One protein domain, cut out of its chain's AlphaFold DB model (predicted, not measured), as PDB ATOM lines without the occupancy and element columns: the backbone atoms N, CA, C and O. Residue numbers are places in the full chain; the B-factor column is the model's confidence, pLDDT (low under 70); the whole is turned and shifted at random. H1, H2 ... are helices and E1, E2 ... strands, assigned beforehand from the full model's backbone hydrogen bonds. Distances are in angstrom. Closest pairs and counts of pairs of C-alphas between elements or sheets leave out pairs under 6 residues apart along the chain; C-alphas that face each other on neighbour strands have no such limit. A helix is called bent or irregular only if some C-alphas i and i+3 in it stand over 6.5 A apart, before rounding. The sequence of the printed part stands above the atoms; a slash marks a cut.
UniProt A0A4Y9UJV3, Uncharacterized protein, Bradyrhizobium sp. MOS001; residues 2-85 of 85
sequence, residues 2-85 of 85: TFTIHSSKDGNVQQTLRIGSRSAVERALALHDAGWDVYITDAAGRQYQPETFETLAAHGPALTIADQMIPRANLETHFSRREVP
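This is residues 2 to 85 of the 85 residues of an uncharacterized protein of Bradyrhizobium sp. MOS001 (UniProt A0A4Y9UJV3). A small three-stranded sheet, E2, E1 and E3, has two helices packed side by side over one face, H1 along the sheet and H2 beside H1 toward the E3 edge, and a long tail, residues 63 to 85, sticks out from this compact body. The other face of the sheet has no named helix on it. The printed part has 84 residues, with two named helices and three named strands in the order E1, E2, H1, E3, H2; the sheet order is E2, E1, E3, antiparallel, and the class is mixed, helices and strands. The whole is loose, with a radius of gyration of the C-alphas of 17.1 A and spans of 58 by 37 by 21 A, while the body without the tail spans 32 by 20 by 16 A.

Begin with the inner strand E1, residues 2 to 9. On one side its neighbour is E2, residues 12 to 19, an antiparallel hairpin at 161 degrees between directions, where N 5 and O 16 are 2.8 A apart, within hydrogen-bond range. On the other side look for E3, residues 37 to 42, antiparallel at 163 degrees, with N 6 and O 39 at 2.8 A. H1, residues 21 to 33, is on the sheet at a height over the sheet of 8.6 A, over E1 and along the strands, at 0 degrees to E1 on the local plane; their closest C-alphas, of Ile 5 and Ala 28, are 6.3 A apart. E2, H1 and E3 form a split strand-helix-strand unit, two strands running the same way with E1 between them, and its crossover is right-handed. H2, residues 50 to 59, touches H1 at a shallow tilt of 22 degrees, opposite ways; the closest C-alphas are those of Arg 22 and Ala 57, 4.5 A apart. H2 is also on the sheet, where its closest C-alphas to E3 are Pro 50 and Tyr 39, 6.7 A apart. In H1 every O i to N i+4 pair is within hydrogen-bond range; in H2 4 of 6 are.

Find C-alpha 2 at (86.311, 157.901, 104.895), where E1 begins; it runs 23.2 A to Lys 9. E2 runs 23.3 A from Asn 12, and E3 17.3 A from Asp 37. H1 runs 18.2 A from C-alpha 21 at (91.265, 152.873, 107.933). H2 runs 15.0 A to C-alpha 59 at (95.648, 146.989, 103.643) and is irregular, with C-alphas 51 and 54 7.5 A apart.

The C-alphas farthest apart are those of Ala 58 and Pro 85, 60.4 A. The printed part has no cut and no long link. Residues 61 to 85 have pLDDT under 70; the mean of the printed part is 77.8.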
ATOM      1  N   THR A   2      87.032 157.638 103.645       84.62
ATOM      2  CA  THR A   2      86.311 157.901 104.895       84.62
ATOM      3  C   THR A   2      85.615 156.632 105.363       84.62
ATOM      4  O   THR A   2      85.087 155.883 104.542       84.62
ATOM      5  N   PHE A   3      85.632 156.402 106.669       88.75
ATOM      6  CA  PHE A   3      85.073 155.231 107.328       88.75
ATOM      7  C   PHE A   3      84.117 155.684 108.421       88.75
ATOM      8  O   PHE A   3      84.426 156.613 109.168       88.75
ATOM      9  N   THR A   4      82.977 155.020 108.533       92.38
ATOM     10  CA  THR A   4      82.005 155.253 109.599       92.38
ATOM     11  C   THR A   4      82.082 154.095 110.573       92.38
ATOM     12  O   THR A   4      81.866 152.950 110.195       92.38
ATOM     13  N   ILE A   5      82.402 154.389 111.824       92.81
ATOM     14  CA  ILE A   5      82.343 153.427 112.921       92.81
ATOM     15  C   ILE A   5      80.927 153.472 113.466       92.81
ATOM     16  O   ILE A   5      80.472 154.534 113.892       92.81
ATOM     17  N   HIS A   6      80.252 152.339 113.460       93.56
ATOM     18  CA  HIS A   6      78.969 152.142 114.107       93.56
ATOM     19  C   HIS A   6      79.229 151.413 115.411       93.56
ATOM     20  O   HIS A   6      79.972 150.437 115.440       93.56
ATOM     21  N   SER A   7      78.654 151.933 116.482       92.56
ATOM     22  CA  SER A   7      78.878 151.464 117.845       92.56
ATOM     23  C   SER A   7      77.519 151.371 118.511       92.56
ATOM     24  O   SER A   7      76.760 152.336 118.453       92.56
ATOM     25  N   SER A   8      77.202 150.246 119.131       92.62
ATOM     26  CA  SER A   8      75.937 150.033 119.819       92.62
ATOM     27  C   SER A   8      76.178 149.425 121.192       92.62
ATOM     28  O   SER A   8      76.964 148.490 121.333       92.62
ATOM     29  N   LYS A   9      75.523 149.960 122.220       91.50
ATOM     30  CA  LYS A   9      75.581 149.411 123.577       91.50
ATOM     31  C   LYS A   9      74.360 149.828 124.382       91.50
ATOM     32  O   LYS A   9      74.012 151.006 124.404       91.50
ATOM     33  N   ASP A  10      73.718 148.871 125.051       90.25
ATOM     34  CA  ASP A  10      72.580 149.123 125.949       90.25
ATOM     35  C   ASP A  10      71.474 149.989 125.297       90.25
ATOM     36  O   ASP A  10      70.928 150.905 125.907       90.25
ATOM     37  N   GLY A  11      71.191 149.754 124.008       86.25
ATOM     38  CA  GLY A  11      70.206 150.519 123.227       86.25
ATOM     39  C   GLY A  11      70.677 151.890 122.723       86.25
ATOM     40  O   GLY A  11      69.939 152.553 121.996       86.25
ATOM     41  N   ASN A  12      71.900 152.314 123.051       89.38
ATOM     42  CA  ASN A  12      72.515 153.523 122.512       89.38
ATOM     43  C   ASN A  12      73.281 153.193 121.236       89.38
ATOM     44  O   ASN A  12      74.126 152.305 121.245       89.38
ATOM     45  N   VAL A  13      73.034 153.953 120.169       89.62
ATOM     46  CA  VAL A  13      73.753 153.829 118.897       89.62
ATOM     47  C   VAL A  13      74.555 155.101 118.653       89.62
ATOM     48  O   VAL A  13      74.021 156.208 118.713       89.62
ATOM     49  N   GLN A  14      75.839 154.943 118.350       90.88
ATOM     50  CA  GLN A  14      76.752 156.026 118.025       90.88
ATOM     51  C   GLN A  14      77.458 155.757 116.698       90.88
ATOM     52  O   GLN A  14      78.048 154.696 116.487       90.88
ATOM     53  N   GLN A  15      77.457 156.766 115.830       91.62
ATOM     54  CA  GLN A  15      78.169 156.745 114.560       91.62
ATOM     55  C   GLN A  15      79.291 157.782 114.578       91.62
ATOM     56  O   GLN A  15      79.062 158.951 114.883       91.62
ATOM     57  N   THR A  16      80.515 157.360 114.265       90.94
ATOM     58  CA  THR A  16      81.689 158.242 114.227       90.94
ATOM     59  C   THR A  16      82.375 158.154 112.872       90.94
ATOM     60  O   THR A  16      82.860 157.093 112.489       90.94
ATOM     61  N   LEU A  17      82.474 159.282 112.169       88.19
ATOM     62  CA  LEU A  17      83.187 159.377 110.896       88.19
ATOM     63  C   LEU A  17      84.691 159.598 111.128       88.19
ATOM     64  O   LEU A  17      85.090 160.480 111.894       88.19
ATOM     65  N   ARG A  18      85.541 158.821 110.453       85.50
ATOM     66  CA  ARG A  18      87.006 158.925 110.510       85.50
ATOM     67  C   ARG A  18      87.626 158.904 109.120       85.50
ATOM     68  O   ARG A  18      87.156 158.223 108.213       85.50
ATOM     69  N   ILE A  19      88.710 159.659 108.962       81.38
ATOM     70  CA  ILE A  19      89.514 159.682 107.739       81.38
ATOM     71  C   ILE A  19      90.662 158.687 107.930       81.38
ATOM     72  O   ILE A  19      91.475 158.857 108.836       81.38
ATOM     73  N   GLY A  20      90.715 157.661 107.079       83.31
ATOM     74  CA  GLY A  20      91.720 156.596 107.142       83.31
ATOM     75  C   GLY A  20      91.268 155.349 107.910       83.31
ATOM     76  O   GLY A  20      90.585 155.433 108.929       83.31
ATOM     77  N   SER A  21      91.659 154.180 107.395       85.00
ATOM     78  CA  SER A  21      91.265 152.873 107.933       85.00
ATOM     79  C   SER A  21      91.884 152.607 109.301       85.00
ATOM     80  O   SER A  21      91.186 152.176 110.209       85.00
ATOM     81  N   ARG A  22      93.170 152.931 109.477       88.50
ATOM     82  CA  ARG A  22      93.903 152.713 110.733       88.50
ATOM     83  C   ARG A  22      93.250 153.430 111.915       88.50
ATOM     84  O   ARG A  22      92.850 152.781 112.872       88.50
ATOM     85  N   SER A  23      93.021 154.737 111.790       90.06
ATOM     86  CA  SER A  23      92.380 155.539 112.838       90.06
ATOM     87  C   SER A  23      90.936 155.107 113.115       90.06
ATOM     88  O   SER A  23      90.440 155.276 114.230       90.06
ATOM     89  N   ALA A  24      90.236 154.571 112.107       91.00
ATOM     90  CA  ALA A  24      88.900 154.012 112.286       91.00
ATOM     91  C   ALA A  24      88.940 152.705 113.092       91.00
ATOM     92  O   ALA A  24      88.183 152.559 114.050       91.00
ATOM     93  N   VAL A  25      89.864 151.804 112.745       91.81
ATOM     94  CA  VAL A  25      90.098 150.531 113.438       91.81
ATOM     95  C   VAL A  25      90.533 150.751 114.882       91.81
ATOM     96  O   VAL A  25      89.926 150.176 115.779       91.81
ATOM     97  N   GLU A  26      91.509 151.625 115.135       93.12
ATOM     98  CA  GLU A  26      91.975 151.933 116.496       93.12
ATOM     99  C   GLU A  26      90.819 152.386 117.397       93.12
ATOM    100  O   GLU A  26      90.690 151.943 118.540       93.12
ATOM    101  N   ARG A  27      89.927 153.235 116.870       92.31
ATOM    102  CA  ARG A  27      88.767 153.704 117.631       92.31
ATOM    103  C   ARG A  27      87.704 152.623 117.811       92.31
ATOM    104  O   ARG A  27      87.110 152.563 118.885       92.31
ATOM    105  N   ALA A  28      87.447 151.809 116.791       92.38
ATOM    106  CA  ALA A  28      86.489 150.714 116.887       92.38
ATOM    107  C   ALA A  28      86.956 149.652 117.895       92.38
ATOM    108  O   ALA A  28      86.165 149.239 118.733       92.38
ATOM    109  N   LEU A  29      88.246 149.296 117.904       93.19
ATOM    110  CA  LEU A  29      88.823 148.377 118.891       93.19
ATOM    111  C   LEU A  29      88.698 148.906 120.322       93.19
ATOM    112  O   LEU A  29      88.300 148.160 121.208       93.19
ATOM    113  N   ALA A  30      88.965 150.195 120.547       93.06
ATOM    114  CA  ALA A  30      88.799 150.801 121.870       93.06
ATOM    115  C   ALA A  30      87.342 150.756 122.371       93.06
ATOM    116  O   ALA A  30      87.092 150.629 123.566       93.06
ATOM    117  N   LEU A  31      86.368 150.873 121.464       92.31
ATOM    118  CA  LEU A  31      84.946 150.739 121.793       92.31
ATOM    119  C   LEU A  31      84.570 149.273 122.051       92.31
ATOM    120  O   LEU A  31      83.867 148.994 123.021       92.31
ATOM    121  N   HIS A  32      85.082 148.351 121.236       92.62
ATOM    122  CA  HIS A  32      84.893 146.914 121.412       92.62
ATOM    123  C   HIS A  32      85.413 146.427 122.772       92.62
ATOM    124  O   HIS A  32      84.696 145.746 123.498       92.62
ATOM    125  N   ASP A  33      86.622 146.846 123.161       92.62
ATOM    126  CA  ASP A  33      87.215 146.550 124.474       92.62
ATOM    127  C   ASP A  33      86.370 147.107 125.637       92.62
ATOM    128  O   ASP A  33      86.167 146.445 126.652       92.62
ATOM    129  N   ALA A  34      85.746 148.276 125.446       91.69
ATOM    130  CA  ALA A  34      84.783 148.852 126.390       91.69
ATOM    131  C   ALA A  34      83.403 148.143 126.401       91.69
ATOM    132  O   ALA A  34      82.453 148.617 127.049       91.69
ATOM    133  N   GLY A  35      83.265 147.025 125.682       92.50
ATOM    134  CA  GLY A  35      82.060 146.201 125.607       92.50
ATOM    135  C   GLY A  35      80.960 146.787 124.724       92.50
ATOM    136  O   GLY A  35      79.782 146.580 125.012       92.50
ATOM    137  N   TRP A  36      81.320 147.582 123.716       93.50
ATOM    138  CA  TRP A  36      80.383 148.027 122.683       93.50
ATOM    139  C   TRP A  36      80.384 147.044 121.516       93.50
ATOM    140  O   TRP A  36      81.440 146.576 121.093       93.50
ATOM    141  N   ASP A  37      79.211 146.795 120.947       92.94
ATOM    142  CA  ASP A  37      79.101 146.144 119.647       92.94
ATOM    143  C   ASP A  37      79.540 147.143 118.575       92.94
ATOM    144  O   ASP A  37      79.055 148.278 118.554       92.94
ATOM    145  N   VAL A  38      80.505 146.773 117.734       94.19
ATOM    146  CA  VAL A  38      81.071 147.700 116.752       94.19
ATOM    147  C   VAL A  38      81.242 147.069 115.387       94.19
ATOM    148  O   VAL A  38      81.667 145.926 115.252       94.19
ATOM    149  N   TYR A  39      81.022 147.877 114.358       93.12
ATOM    150  CA  TYR A  39      81.424 147.560 112.997       93.12
ATOM    151  C   TYR A  39      81.820 148.833 112.252       93.12
ATOM    152  O   TYR A  39      81.375 149.937 112.570       93.12
ATOM    153  N   ILE A  40      82.672 148.698 111.245       91.56
ATOM    154  CA  ILE A  40      83.102 149.817 110.403       91.56
ATOM    155  C   ILE A  40      82.449 149.671 109.038       91.56
ATOM    156  O   ILE A  40      82.404 148.572 108.502       91.56
ATOM    157  N   THR A  41      81.992 150.768 108.443       90.94
ATOM    158  CA  THR A  41      81.600 150.808 107.033       90.94
ATOM    159  C   THR A  41      82.462 151.778 106.247       90.94
ATOM    160  O   THR A  41      82.704 152.894 106.710       90.94
ATOM    161  N   ASP A  42      82.896 151.395 105.049       88.69
ATOM    162  CA  ASP A  42      83.527 152.335 104.115       88.69
ATOM    163  C   ASP A  42      82.494 153.055 103.229       88.69
ATOM    164  O   ASP A  42      81.299 152.759 103.270       88.69
ATOM    165  N   ALA A  43      82.942 154.029 102.435       82.75
ATOM    166  CA  ALA A  43      82.074 154.825 101.563       82.75
ATOM    167  C   ALA A  43      81.322 154.006 100.490       82.75
ATOM    168  O   ALA A  43      80.284 154.458 100.012       82.75
ATOM    169  N   ALA A  44      81.811 152.818 100.123       83.50
ATOM    170  CA  ALA A  44      81.119 151.874  99.244       83.50
ATOM    171  C   ALA A  44      80.091 151.001  99.990       83.50
ATOM    172  O   ALA A  44      79.478 150.127  99.385       83.50
ATOM    173  N   GLY A  45      79.908 151.211 101.298       84.19
ATOM    174  CA  GLY A  45      78.933 150.491 102.115       84.19
ATOM    175  C   GLY A  45      79.382 149.104 102.571       84.19
ATOM    176  O   GLY A  45      78.563 148.360 103.104       84.19
ATOM    177  N   ARG A  46      80.657 148.725 102.394       86.56
ATOM    178  CA  ARG A  46      81.137 147.427 102.896       86.56
ATOM    179  C   ARG A  46      81.336 147.499 104.393       86.56
ATOM    180  O   ARG A  46      81.905 148.467 104.891       86.56
ATOM    181  N   GLN A  47      80.893 146.454 105.072       90.19
ATOM    182  CA  GLN A  47      80.958 146.330 106.515       90.19
ATOM    183  C   GLN A  47      82.140 145.455 106.935       90.19
ATOM    184  O   GLN A  47      82.374 144.389 106.369       90.19
ATOM    185  N   TYR A  48      82.857 145.905 107.956       88.94
ATOM    186  CA  TYR A  48      83.991 145.224 108.562       88.94
ATOM    187  C   TYR A  48      83.669 144.973 110.032       88.94
ATOM    188  O   TYR A  48      83.249 145.884 110.747       88.94
ATOM    189  N   GLN A  49      83.851 143.726 110.449       91.00
ATOM    190  CA  GLN A  49      83.646 143.249 111.813       91.00
ATOM    191  C   GLN A  49      84.976 143.283 112.577       91.00
ATOM    192  O   GLN A  49      86.027 143.344 111.931       91.00
ATOM    193  N   PRO A  50      84.970 143.201 113.921       88.56
ATOM    194  CA  PRO A  50      86.197 143.206 114.721       88.56
ATOM    195  C   PRO A  50      87.250 142.196 114.246       88.56
ATOM    196  O   PRO A  50      88.440 142.494 114.222       88.56
ATOM    197  N   GLU A  51      86.802 141.038 113.761       89.56
ATOM    198  CA  GLU A  51      87.635 139.959 113.217       89.56
ATOM    199  C   GLU A  51      88.427 140.361 111.957       89.56
ATOM    200  O   GLU A  51      89.463 139.773 111.658       89.56
ATOM    201  N   THR A  52      87.961 141.362 111.199       87.56
ATOM    202  CA  THR A  52      88.594 141.816 109.946       87.56
ATOM    203  C   THR A  52      89.350 143.138 110.093       87.56
ATOM    204  O   THR A  52      89.893 143.661 109.114       87.56
ATOM    205  N   PHE A  53      89.427 143.680 111.311       89.00
ATOM    206  CA  PHE A  53      90.049 144.972 111.588       89.00
ATOM    207  C   PHE A  53      91.558 144.996 111.345       89.00
ATOM    208  O   PHE A  53      92.047 145.980 110.791       89.00
ATOM    209  N   GLU A  54      92.294 143.936 111.690       87.31
ATOM    210  CA  GLU A  54      93.735 143.865 111.396       87.31
ATOM    211  C   GLU A  54      93.999 143.967 109.888       87.31
ATOM    212  O   GLU A  54      94.811 144.785 109.447       87.31
ATOM    213  N   THR A  55      93.234 143.228 109.082       85.94
ATOM    214  CA  THR A  55      93.309 143.279 107.616       85.94
ATOM    215  C   THR A  55      92.951 144.669 107.080       85.94
ATOM    216  O   THR A  55      93.654 145.198 106.217       85.94
ATOM    217  N   LEU A  56      91.894 145.295 107.611       86.12
ATOM    218  CA  LEU A  56      91.462 146.643 107.222       86.12
ATOM    219  C   LEU A  56      92.508 147.716 107.581       86.12
ATOM    220  O   LEU A  56      92.728 148.660 106.814       86.12
ATOM    221  N   ALA A  57      93.164 147.590 108.735       86.94
ATOM    222  CA  ALA A  57      94.209 148.512 109.172       86.94
ATOM    223  C   ALA A  57      95.486 148.375 108.329       86.94
ATOM    224  O   ALA A  57      96.093 149.393 107.990       86.94
ATOM    225  N   ALA A  58      95.870 147.145 107.972       83.75
ATOM    226  CA  ALA A  58      97.085 146.859 107.212       83.75
ATOM    227  C   ALA A  58      96.962 147.203 105.717       83.75
ATOM    228  O   ALA A  58      97.894 147.755 105.133       83.75
ATOM    229  N   HIS A  59      95.818 146.898 105.099       80.94
ATOM    230  CA  HIS A  59      95.648 146.989 103.643       80.94
ATOM    231  C   HIS A  59      94.689 148.096 103.194       80.94
ATOM    232  O   HIS A  59      94.550 148.345 101.995       80.94
ATOM    233  N   GLY A  60      94.042 148.790 104.134       74.75
ATOM    234  CA  GLY A  60      92.964 149.713 103.801       74.75
ATOM    235  C   GLY A  60      91.711 148.967 103.333       74.75
ATOM    236  O   GLY A  60      91.587 147.760 103.554       74.75
ATOM    237  N   PRO A  61      90.745 149.667 102.711       69.06
ATOM    238  CA  PRO A  61      89.601 148.981 102.136       69.06
ATOM    239  C   PRO A  61      90.151 148.057 101.053       69.06
ATOM    240  O   PRO A  61      90.812 148.535 100.129       69.06
ATOM    241  N   ALA A  62      89.921 146.748 101.188       62.38
ATOM    242  CA  ALA A  62      90.384 145.783 100.203       62.38
ATOM    243  C   ALA A  62      89.973 146.291  98.814       62.38
ATOM    244  O   ALA A  62      88.790 146.540  98.568       62.38
ATOM    245  N   LEU A  63      90.929 146.512  97.909       50.91
ATOM    246  CA  LEU A  63      90.614 146.670  96.494       50.91
ATOM    247  C   LEU A  63      89.958 145.353  96.088       50.91
ATOM    248  O   LEU A  63      90.634 144.350  95.890       50.91
ATOM    249  N   THR A  64      88.627 145.315  96.123       46.19
ATOM    250  CA  THR A  64      87.901 144.075  95.908       46.19
ATOM    251  C   THR A  64      88.125 143.689  94.452       46.19
ATOM    252  O   THR A  64      87.640 144.347  93.538       46.19
ATOM    253  N   ILE A  65      88.874 142.613  94.229       47.03
ATOM    254  CA  ILE A  65      88.811 141.844  92.980       47.03
ATOM    255  C   ILE A  65      87.521 140.979  92.987       47.03
ATOM    256  O   ILE A  65      87.299 140.152  92.117       47.03
ATOM    257  N   ALA A  66      86.628 141.182  93.966       47.22
ATOM    258  CA  ALA A  66      85.349 140.492  94.124       47.22
ATOM    259  C   ALA A  66      84.120 141.343  93.727       47.22
ATOM    260  O   ALA A  66      82.993 140.959  94.031       47.22
ATOM    261  N   ASP A  67      84.290 142.431  92.961       46.47
ATOM    262  CA  ASP A  67      83.198 143.084  92.205       46.47
ATOM    263  C   ASP A  67      82.768 142.218  90.999       46.47
ATOM    264  O   ASP A  67      82.560 142.708  89.900       46.47
ATOM    265  N   GLN A  68      82.733 140.890  91.153       49.66
ATOM    266  CA  GLN A  68      82.367 139.940  90.094       49.66
ATOM    267  C   GLN A  68      81.587 138.712  90.595       49.66
ATOM    268  O   GLN A  68      81.343 137.809  89.800       49.66
ATOM    269  N   MET A  69      81.147 138.620  91.862       45.56
ATOM    270  CA  MET A  69      80.388 137.420  92.267       45.56
ATOM    271  C   MET A  69      79.294 137.606  93.321       45.56
ATOM    272  O   MET A  69      79.199 136.822  94.260       45.56
ATOM    273  N   ILE A  70      78.387 138.564  93.121       50.50
ATOM    274  CA  ILE A  70      77.023 138.419  93.651       50.50
ATOM    275  C   ILE A  70      76.027 138.803  92.547       50.50
ATOM    276  O   ILE A  70      75.859 139.994  92.278       50.50
ATOM    277  N   PRO A  71      75.349 137.845  91.881       44.25
ATOM    278  CA  PRO A  71      74.164 138.185  91.115       44.25
ATOM    279  C   PRO A  71      73.117 138.733  92.088       44.25
ATOM    280  O   PRO A  71      72.702 138.075  93.041       44.25
ATOM    281  N   ARG A  72      72.729 139.978  91.825       49.06
ATOM    282  CA  ARG A  72      71.637 140.725  92.441       49.06
ATOM    283  C   ARG A  72      70.325 139.947  92.282       49.06
ATOM    284  O   ARG A  72      69.568 140.199  91.352       49.06
ATOM    285  N   ALA A  73      70.062 139.001  93.175       52.69
ATOM    286  CA  ALA A  73      68.777 138.332  93.289       52.69
ATOM    287  C   ALA A  73      68.197 138.597  94.684       52.69
ATOM    288  O   ALA A  73      68.770 138.204  95.693       52.69
ATOM    289  N   ASN A  74      67.029 139.243  94.682       49.84
ATOM    290  CA  ASN A  74      66.086 139.395  95.788       49.84
ATOM    291  C   ASN A  74      66.443 140.344  96.939       49.84
ATOM    292  O   ASN A  74      66.669 139.937  98.073       49.84
ATOM    293  N   LEU A  75      66.268 141.639  96.673       49.03
ATOM    294  CA  LEU A  75      65.527 142.487  97.609       49.03
ATOM    295  C   LEU A  75      64.595 143.408  96.814       49.03
ATOM    296  O   LEU A  75      64.749 144.627  96.790       49.03
ATOM    297  N   GLU A  76      63.638 142.808  96.105       47.62
ATOM    298  CA  GLU A  76      62.448 143.528  95.657       47.62
ATOM    299  C   GLU A  76      61.533 143.699  96.873       47.62
ATOM    300  O   GLU A  76      60.645 142.897  97.154       47.62
ATOM    301  N   THR A  77      61.788 144.746  97.657       47.72
ATOM    302  CA  THR A  77      60.799 145.261  98.602       47.72
ATOM    303  C   THR A  77      59.673 145.897  97.787       47.72
ATOM    304  O   THR A  77      59.718 147.082  97.460       47.72
ATOM    305  N   HIS A  78      58.655 145.106  97.442       51.44
ATOM    306  CA  HIS A  78      57.370 145.620  96.975       51.44
ATOM    307  C   HIS A  78      56.703 146.415  98.105       51.44
ATOM    308  O   HIS A  78      55.941 145.891  98.917       51.44
ATOM    309  N   PHE A  79      56.990 147.715  98.155       47.91
ATOM    310  CA  PHE A  79      56.129 148.700  98.798       47.91
ATOM    311  C   PHE A  79      54.833 148.814  97.985       47.91
ATOM    312  O   PHE A  79      54.695 149.684  97.126       47.91
ATOM    313  N   SER A  80      53.864 147.941  98.258       46.25
ATOM    314  CA  SER A  80      52.496 148.088  97.756       46.25
ATOM    315  C   SER A  80      51.806 149.245  98.484       46.25
ATOM    316  O   SER A  80      51.183 149.086  99.536       46.25
ATOM    317  N   ARG A  81      51.965 150.448  97.925       54.56
ATOM    318  CA  ARG A  81      51.159 151.630  98.232       54.56
ATOM    319  C   ARG A  81      49.776 151.455  97.584       54.56
ATOM    320  O   ARG A  81      49.674 151.132  96.414       54.56
ATOM    321  N   ARG A  82      48.748 151.665  98.407       50.41
ATOM    322  CA  ARG A  82      47.299 151.587  98.161       50.41
ATOM    323  C   ARG A  82      46.815 152.221  96.848       50.41
ATOM    324  O   ARG A  82      47.130 153.379  96.593       50.41
ATOM    325  N   GLU A  83      45.866 151.549  96.204       50.47
ATOM    326  CA  GLU A  83      44.747 152.172  95.490       50.47
ATOM    327  C   GLU A  83      43.458 151.400  95.821       50.47
ATOM    328  O   GLU A  83      43.434 150.172  95.863       50.47
ATOM    329  N   VAL A  84      42.441 152.160  96.219       54.97
ATOM    330  CA  VAL A  84      41.136 151.717  96.725       54.97
ATOM    331  C   VAL A  84      40.152 151.863  95.561       54.97
ATOM    332  O   VAL A  84      40.184 152.929  94.942       54.97
ATOM    333  N   PRO A  85      39.319 150.863  95.233       66.19
ATOM    334  CA  PRO A  85      38.188 151.068  94.333       66.19
ATOM    335  C   PRO A  85      37.021 151.781  95.029       66.19
ATOM    336  O   PRO A  85      36.824 151.564  96.249       66.19
TER     337      PRO A  85